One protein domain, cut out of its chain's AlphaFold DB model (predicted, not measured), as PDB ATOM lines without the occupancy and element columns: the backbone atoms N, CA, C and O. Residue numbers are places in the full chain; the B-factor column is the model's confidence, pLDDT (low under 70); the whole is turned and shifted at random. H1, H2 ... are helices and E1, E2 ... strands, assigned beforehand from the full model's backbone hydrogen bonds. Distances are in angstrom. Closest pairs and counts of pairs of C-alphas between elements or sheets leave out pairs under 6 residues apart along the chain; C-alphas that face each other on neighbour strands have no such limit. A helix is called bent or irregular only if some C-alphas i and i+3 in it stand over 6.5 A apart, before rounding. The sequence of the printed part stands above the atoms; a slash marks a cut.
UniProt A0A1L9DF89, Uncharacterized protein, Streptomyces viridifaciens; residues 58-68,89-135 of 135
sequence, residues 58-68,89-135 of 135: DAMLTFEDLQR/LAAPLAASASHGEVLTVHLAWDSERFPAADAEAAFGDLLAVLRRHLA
ATOM      1  N   ASP A  58     355.309 167.797 302.325       92.44
ATOM      2  CA  ASP A  58     356.479 168.139 303.142       92.44
ATOM      3  C   ASP A  58     356.134 168.270 304.631       92.44
ATOM      4  O   ASP A  58     356.962 167.970 305.494       92.44
ATOM      5  N   ALA A  59     354.901 168.679 304.932       92.81
ATOM      6  CA  ALA A  59     354.392 168.822 306.283       92.81
ATOM      7  C   ALA A  59     352.899 168.475 306.360       92.81
ATOM      8  O   ALA A  59     352.173 168.584 305.372       92.81
ATOM      9  N   MET A  60     352.440 168.086 307.548       94.00
ATOM     10  CA  MET A  60     351.028 167.860 307.850       94.00
ATOM     11  C   MET A  60     350.621 168.656 309.089       94.00
ATOM     12  O   MET A  60     351.315 168.624 310.102       94.00
ATOM     13  N   LEU A  61     349.484 169.344 309.020       92.94
ATOM     14  CA  LEU A  61     348.871 170.024 310.156       92.94
ATOM     15  C   LEU A  61     347.528 169.366 310.460       92.94
ATOM     16  O   LEU A  61     346.698 169.212 309.566       92.94
ATOM     17  N   THR A  62     347.298 169.005 311.718       92.50
ATOM     18  CA  THR A  62     345.971 168.622 312.203       92.50
ATOM     19  C   THR A  62     345.521 169.570 313.301       92.50
ATOM     20  O   THR A  62     346.299 169.959 314.171       92.50
ATOM     21  N   PHE A  63     344.247 169.942 313.257       91.81
ATOM     22  CA  PHE A  63     343.604 170.730 314.296       91.81
ATOM     23  C   PHE A  63     342.335 170.023 314.753       91.81
ATOM     24  O   PHE A  63     341.548 169.555 313.927       91.81
ATOM     25  N   GLU A  64     342.125 169.954 316.063       90.25
ATOM     26  CA  GLU A  64     340.891 169.439 316.645       90.25
ATOM     27  C   GLU A  64     340.368 170.355 317.754       90.25
ATOM     28  O   GLU A  64     341.123 170.847 318.593       90.25
ATOM     29  N   ASP A  65     339.051 170.554 317.777       90.88
ATOM     30  CA  ASP A  65     338.342 171.212 318.873       90.88
ATOM     31  C   ASP A  65     337.788 170.143 319.823       90.88
ATOM     32  O   ASP A  65     336.793 169.467 319.532       90.88
ATOM     33  N   LEU A  66     338.447 169.984 320.971       87.44
ATOM     34  CA  LEU A  66     338.092 168.996 321.986       87.44
ATOM     35  C   LEU A  66     336.770 169.333 322.685       87.44
ATOM     36  O   LEU A  66     336.123 168.433 323.217       87.44
ATOM     37  N   GLN A  67     336.318 170.591 322.660       85.69
ATOM     38  CA  GLN A  67     335.049 170.986 323.280       85.69
ATOM     39  C   GLN A  67     333.837 170.474 322.493       85.69
ATOM     40  O   GLN A  67     332.758 170.274 323.052       85.69
ATOM     41  N   ARG A  68     334.012 170.221 321.192       84.56
ATOM     42  CA  ARG A  68     332.969 169.687 320.302       84.56
ATOM     43  C   ARG A  68     333.000 168.168 320.179       84.56
ATOM     44  O   ARG A  68     332.218 167.599 319.414       84.56
ATOM     45  N   LEU A  89     355.168 158.728 310.440       84.62
ATOM     46  CA  LEU A  89     354.715 160.041 310.003       84.62
ATOM     47  C   LEU A  89     354.176 159.964 308.575       84.62
ATOM     48  O   LEU A  89     354.772 159.329 307.709       84.62
ATOM     49  N   ALA A  90     353.047 160.628 308.329       85.69
ATOM     50  CA  ALA A  90     352.472 160.742 306.987       85.69
ATOM     51  C   ALA A  90     353.212 161.770 306.108       85.69
ATOM     52  O   ALA A  90     353.061 161.761 304.890       85.69
ATOM     53  N   ALA A  91     354.008 162.640 306.731       92.56
ATOM     54  CA  ALA A  91     354.874 163.624 306.100       92.56
ATOM     55  C   ALA A  91     356.154 163.790 306.945       92.56
ATOM     56  O   ALA A  91     356.125 163.485 308.139       92.56
ATOM     57  N   PRO A  92     357.265 164.287 306.378       94.31
ATOM     58  CA  PRO A  92     358.517 164.506 307.109       94.31
ATOM     59  C   PRO A  92     358.386 165.387 308.361       94.31
ATOM     60  O   PRO A  92     359.168 165.245 309.298       94.31
ATOM     61  N   LEU A  93     357.401 166.289 308.379       93.06
ATOM     62  CA  LEU A  93     357.021 167.105 309.528       93.06
ATOM     63  C   LEU A  93     355.520 166.954 309.789       93.06
ATOM     64  O   LEU A  93     354.718 166.942 308.857       93.06
ATOM     65  N   ALA A  94     355.118 166.877 311.050       93.75
ATOM     66  CA  ALA A  94     353.715 166.869 311.434       93.75
ATOM     67  C   ALA A  94     353.498 167.705 312.696       93.75
ATOM     68  O   ALA A  94     354.130 167.462 313.721       93.75
ATOM     69  N   ALA A  95     352.579 168.663 312.632       93.19
ATOM     70  CA  ALA A  95     352.102 169.408 313.783       93.19
ATOM     71  C   ALA A  95     350.646 169.035 314.068       93.19
ATOM     72  O   ALA A  95     349.823 168.981 313.157       93.19
ATOM     73  N   SER A  96     350.314 168.797 315.332       92.94
ATOM     74  CA  SER A  96     348.930 168.604 315.766       92.94
ATOM     75  C   SER A  96     348.593 169.580 316.879       92.94
ATOM     76  O   SER A  96     349.331 169.654 317.865       92.94
ATOM     77  N   ALA A  97     347.480 170.288 316.737       93.69
ATOM     78  CA  ALA A  97     346.972 171.237 317.710       93.69
ATOM     79  C   ALA A  97     345.584 170.803 318.205       93.69
ATOM     80  O   ALA A  97     344.654 170.650 317.416       93.69
ATOM     81  N   SER A  98     345.441 170.635 319.515       92.50
ATOM     82  CA  SER A  98     344.183 170.248 320.156       92.50
ATOM     83  C   SER A  98     343.708 171.382 321.062       92.50
ATOM     84  O   SER A  98     344.383 171.733 322.034       92.50
ATOM     85  N   HIS A  99     342.561 171.975 320.739       91.44
ATOM     86  CA  HIS A  99     341.971 173.095 321.468       91.44
ATOM     87  C   HIS A  99     340.966 172.591 322.511       91.44
ATOM     88  O   HIS A  99     339.903 172.080 322.162       91.44
ATOM     89  N   GLY A 100     341.313 172.706 323.796       88.31
ATOM     90  CA  GLY A 100     340.449 172.370 324.933       88.31
ATOM     91  C   GLY A 100     340.417 173.498 325.967       88.31
ATOM     92  O   GLY A 100     340.285 174.662 325.610       88.31
ATOM     93  N   GLU A 101     340.559 173.171 327.255       87.88
ATOM     94  CA  GLU A 101     340.828 174.188 328.293       87.88
ATOM     95  C   GLU A 101     342.181 174.883 328.076       87.88
ATOM     96  O   GLU A 101     342.378 176.035 328.455       87.88
ATOM     97  N   VAL A 102     343.111 174.168 327.444       89.00
ATOM     98  CA  VAL A 102     344.402 174.667 326.982       89.00
ATOM     99  C   VAL A 102     344.602 174.245 325.530       89.00
ATOM    100  O   VAL A 102     344.130 173.182 325.117       89.00
ATOM    101  N   LEU A 103     345.323 175.057 324.756       91.44
ATOM    102  CA  LEU A 103     345.813 174.645 323.444       91.44
ATOM    103  C   LEU A 103     347.042 173.752 323.634       91.44
ATOM    104  O   LEU A 103     348.085 174.210 324.103       91.44
ATOM    105  N   THR A 104     346.920 172.480 323.269       92.31
ATOM    106  CA  THR A 104     348.038 171.529 323.284       92.31
ATOM    107  C   THR A 104     348.602 171.407 321.877       92.31
ATOM    108  O   THR A 104     347.847 171.152 320.945       92.31
ATOM    109  N   VAL A 105     349.915 171.579 321.715       93.62
ATOM    110  CA  VAL A 105     350.592 171.482 320.414       93.62
ATOM    111  C   VAL A 105     351.670 170.409 320.490       93.62
ATOM    112  O   VAL A 105     352.498 170.426 321.400       93.62
ATOM    113  N   HIS A 106     351.675 169.498 319.522       92.75
ATOM    114  CA  HIS A 106     352.734 168.514 319.333       92.75
ATOM    115  C   HIS A 106     353.401 168.724 317.979       92.75
ATOM    116  O   HIS A 106     352.713 168.932 316.982       92.75
ATOM    117  N   LEU A 107     354.729 168.620 317.954       93.44
ATOM    118  CA  LEU A 107     355.521 168.530 316.736       93.44
ATOM    119  C   LEU A 107     356.166 167.145 316.682       93.44
ATOM    120  O   LEU A 107     356.818 166.717 317.634       93.44
ATOM    121  N   ALA A 108     355.989 166.463 315.562       93.06
ATOM    122  CA  ALA A 108     356.686 165.238 315.226       93.06
ATOM    123  C   ALA A 108     357.460 165.450 313.922       93.06
ATOM    124  O   ALA A 108     356.992 166.140 313.016       93.06
ATOM    125  N   TRP A 109     358.652 164.877 313.836       94.38
ATOM    126  CA  TRP A 109     359.529 165.048 312.686       94.38
ATOM    127  C   TRP A 109     360.287 163.765 312.379       94.38
ATOM    128  O   TRP A 109     360.501 162.917 313.247       94.38
ATOM    129  N   ASP A 110     360.692 163.639 311.123       94.12
ATOM    130  CA  ASP A 110     361.632 162.625 310.683       94.12
ATOM    131  C   ASP A 110     363.039 162.987 311.185       94.12
ATOM    132  O   ASP A 110     363.690 163.895 310.662       94.12
ATOM    133  N   SER A 111     363.503 162.281 312.218       92.50
ATOM    134  CA  SER A 111     364.816 162.510 312.827       92.50
ATOM    135  C   SER A 111     365.994 162.122 311.933       92.50
ATOM    136  O   SER A 111     367.118 162.526 312.222       92.50
ATOM    137  N   GLU A 112     365.771 161.335 310.874       93.38
ATOM    138  CA  GLU A 112     366.812 161.051 309.879       93.38
ATOM    139  C   GLU A 112     367.003 162.238 308.928       93.38
ATOM    140  O   GLU A 112     368.111 162.478 308.445       93.38
ATOM    141  N   ARG A 113     365.934 163.011 308.687       93.81
ATOM    142  CA  ARG A 113     365.950 164.186 307.806       93.81
ATOM    143  C   ARG A 113     366.252 165.494 308.535       93.81
ATOM    144  O   ARG A 113     366.898 166.361 307.948       93.81
ATOM    145  N   PHE A 114     365.790 165.654 309.775       94.81
ATOM    146  CA  PHE A 114     365.936 166.896 310.537       94.81
ATOM    147  C   PHE A 114     366.630 166.663 311.889       94.81
ATOM    148  O   PHE A 114     366.142 165.870 312.703       94.81
ATOM    149  N   PRO A 115     367.738 167.375 312.175       95.88
ATOM    150  CA  PRO A 115     368.373 167.353 313.487       95.88
ATOM    151  C   PRO A 115     367.419 167.810 314.596       95.88
ATOM    152  O   PRO A 115     366.636 168.741 314.415       95.88
ATOM    153  N   ALA A 116     367.539 167.205 315.781       95.88
ATOM    154  CA  ALA A 116     366.689 167.540 316.926       95.88
ATOM    155  C   ALA A 116     366.756 169.030 317.304       95.88
ATOM    156  O   ALA A 116     365.725 169.634 317.568       95.88
ATOM    157  N   ALA A 117     367.945 169.641 317.257       97.19
ATOM    158  CA  ALA A 117     368.117 171.059 317.578       97.19
ATOM    159  C   ALA A 117     367.313 171.983 316.644       97.19
ATOM    160  O   ALA A 117     366.726 172.959 317.106       97.19
ATOM    161  N   ASP A 118     367.242 171.653 315.351       96.00
ATOM    162  CA  ASP A 118     366.483 172.438 314.372       96.00
ATOM    163  C   ASP A 118     364.975 172.266 314.591       96.00
ATOM    164  O   ASP A 118     364.223 173.240 314.544       96.00
ATOM    165  N   ALA A 119     364.531 171.040 314.889       94.62
ATOM    166  CA  ALA A 119     363.134 170.758 315.211       94.62
ATOM    167  C   ALA A 119     362.687 171.463 316.506       94.62
ATOM    168  O   ALA A 119     361.607 172.054 316.553       94.62
ATOM    169  N   GLU A 120     363.526 171.453 317.544       96.00
ATOM    170  CA  GLU A 120     363.276 172.147 318.810       96.00
ATOM    171  C   GLU A 120     363.227 173.670 318.629       96.00
ATOM    172  O   GLU A 120     362.330 174.320 319.168       96.00
ATOM    173  N   ALA A 121     364.142 174.238 317.835       96.50
ATOM    174  CA  ALA A 121     364.137 175.661 317.508       96.50
ATOM    175  C   ALA A 121     362.867 176.061 316.741       96.50
ATOM    176  O   ALA A 121     362.171 176.991 317.150       96.50
ATOM    177  N   ALA A 122     362.503 175.304 315.698       93.56
ATOM    178  CA  ALA A 122     361.285 175.537 314.924       93.56
ATOM    179  C   ALA A 122     360.017 175.432 315.789       93.56
ATOM    180  O   ALA A 122     359.080 176.220 315.634       93.56
ATOM    181  N   PHE A 123     359.984 174.493 316.740       95.88
ATOM    182  CA  PHE A 123     358.885 174.396 317.696       95.88
ATOM    183  C   PHE A 123     358.829 175.609 318.633       95.88
ATOM    184  O   PHE A 123     357.747 176.125 318.916       95.88
ATOM    185  N   GLY A 124     359.986 176.101 319.080       96.88
ATOM    186  CA  GLY A 124     360.097 177.340 319.846       96.88
ATOM    187  C   GLY A 124     359.508 178.544 319.106       96.88
ATOM    188  O   GLY A 124     358.702 179.278 319.686       96.88
ATOM    189  N   ASP A 125     359.843 178.699 317.825       93.56
ATOM    190  CA  ASP A 125     359.326 179.772 316.970       93.56
ATOM    191  C   ASP A 125     357.806 179.673 316.789       93.56
ATOM    192  O   ASP A 125     357.093 180.666 316.964       93.56
ATOM    193  N   LEU A 126     357.284 178.468 316.530       91.75
ATOM    194  CA  LEU A 126     355.842 178.221 316.455       91.75
ATOM    195  C   LEU A 126     355.134 178.648 317.749       91.75
ATOM    196  O   LEU A 126     354.140 179.375 317.707       91.75
ATOM    197  N   LEU A 127     355.652 178.241 318.911       94.75
ATOM    198  CA  LEU A 127     355.074 178.615 320.202       94.75
ATOM    199  C   LEU A 127     355.151 180.127 320.454       94.75
ATOM    200  O   LEU A 127     354.233 180.686 321.056       94.75
ATOM    201  N   ALA A 128     356.215 180.799 320.015       93.00
ATOM    202  CA  ALA A 128     356.339 182.250 320.126       93.00
ATOM    203  C   ALA A 128     355.288 182.978 319.274       93.00
ATOM    204  O   ALA A 128     354.636 183.902 319.767       93.00
ATOM    205  N   VAL A 129     355.071 182.527 318.032       89.62
ATOM    206  CA  VAL A 129     354.021 183.058 317.151       89.62
ATOM    207  C   VAL A 129     352.644 182.842 317.776       89.62
ATOM    208  O   VAL A 129     351.899 183.805 317.940       89.62
ATOM    209  N   LEU A 130     352.323 181.621 318.209       91.06
ATOM    210  CA  LEU A 130     351.025 181.313 318.818       91.06
ATOM    211  C   LEU A 130     350.746 182.174 320.054       91.06
ATOM    212  O   LEU A 130     349.673 182.756 320.167       91.06
ATOM    213  N   ARG A 131     351.725 182.328 320.953       91.44
ATOM    214  CA  ARG A 131     351.583 183.183 322.143       91.44
ATOM    215  C   ARG A 131     351.316 184.642 321.798       91.44
ATOM    216  O   ARG A 131     350.603 185.305 322.536       91.44
ATOM    217  N   ARG A 132     351.884 185.146 320.701       90.25
ATOM    218  CA  ARG A 132     351.657 186.525 320.253       90.25
ATOM    219  C   ARG A 132     350.231 186.747 319.739       90.25
ATOM    220  O   ARG A 132     349.737 187.858 319.858       90.25
ATOM    221  N   HIS A 133     349.606 185.724 319.154       85.38
ATOM    222  CA  HIS A 133     348.291 185.836 318.510       85.38
ATOM    223  C   HIS A 133     347.122 185.310 319.359       85.38
ATOM    224  O   HIS A 133     345.974 185.580 319.024       85.38
ATOM    225  N   LEU A 134     347.399 184.569 320.434       82.81
ATOM    226  CA  LEU A 134     346.391 184.004 321.341       82.81
ATOM    227  C   LEU A 134     346.344 184.683 322.722       82.81
ATOM    228  O   LEU A 134     345.578 184.244 323.579       82.81
ATOM    229  N   ALA A 135     347.187 185.694 322.952       63.91
ATOM    230  CA  ALA A 135     347.161 186.537 324.151       63.91
ATOM    231  C   ALA A 135     346.148 187.677 323.999       63.91
ATOM    232  O   ALA A 135     345.498 187.999 325.019       63.91
TER     233      ALA A 135
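Overview. This is residues 58 to 68 and 89 to 135 of the 135 residues of an uncharacterized protein of Streptomyces viridifaciens (UniProt A0A1L9DF89). A small three-stranded sheet has one long helix, H1, over one face, set toward the edge strand E3 and running along the strands; the other face is bare. E2 is the middle strand of this thin wall, with E1 beside it on one side and E3 on the other, and after E3 the chain folds back as H1. The printed part has 58 residues, with three named strands and one named helix in the order E1, E2, E3, H1; the sheet order is E1, E2, E3, mixed, and the class is mixed, helices and strands. The whole is only just compact, close to loose, with a radius of gyration of the C-alphas of 12.4 A, and it spans 36 by 24 by 15 A.

Arrangement. E1, residues 59 to 65, is an edge strand and the parallel neighbour of E2, residues 93 to 99, with 10 degrees between their directions. N 60 and O 93 are 2.9 A apart and N 95 and O 60 are 2.8 A apart, both within hydrogen-bond range. E2 is the inner strand, and it forms a hairpin with E3, residues 103 to 109, through a tight link of 3 residues. E2 and E3 are antiparallel, at 168 degrees between their directions. Across this pair N 94 and O 108 are within hydrogen-bond range at 2.8 A, and so are N 106 and O 96 at 2.9 A. E3 is the other edge strand. H1, residues 116 to 134, is on the sheet at a height over the sheet of 9.9 A. It lies over E3, but only just not over E2: 10 of its C-alphas fall on E3 and 2 on E2. On the local plane its line and that of E3 stand at 25 degrees, along the strands. The closest C-alphas of E3 and H1 are those of Leu 107 and Phe 123, 6.8 A apart. In H1 every O i to N i+4 pair is within hydrogen-bond range.

Along the chain. E1 runs from Ala 59, C-alpha at (354.392, 168.822, 306.283), to Asp 65, over 20.5 A. E2 runs from Leu 93 to His 99 over 20.1 A. E3 runs from Leu 103, C-alpha at (345.813, 174.645, 323.444), to Trp 109 over 19.9 A. H1 runs from Ala 116 to Leu 134, C-alpha at (346.391, 184.004, 321.341), over 26.5 A, and is not bent.

Size, cuts and confidence. The two C-alphas farthest apart are those of Arg 68 and Glu 112, at 36.4 A. Residues 69 to 88 are not printed; C-alphas 68 and 89 are 25.9 A apart across this cut, which lies in the link from E1 to E2. The link from E3 to H1 is short, with 6 residues. The mean pLDDT of the printed part is 91.6, and residue 135, the chain's last, is the one printed residue under 70.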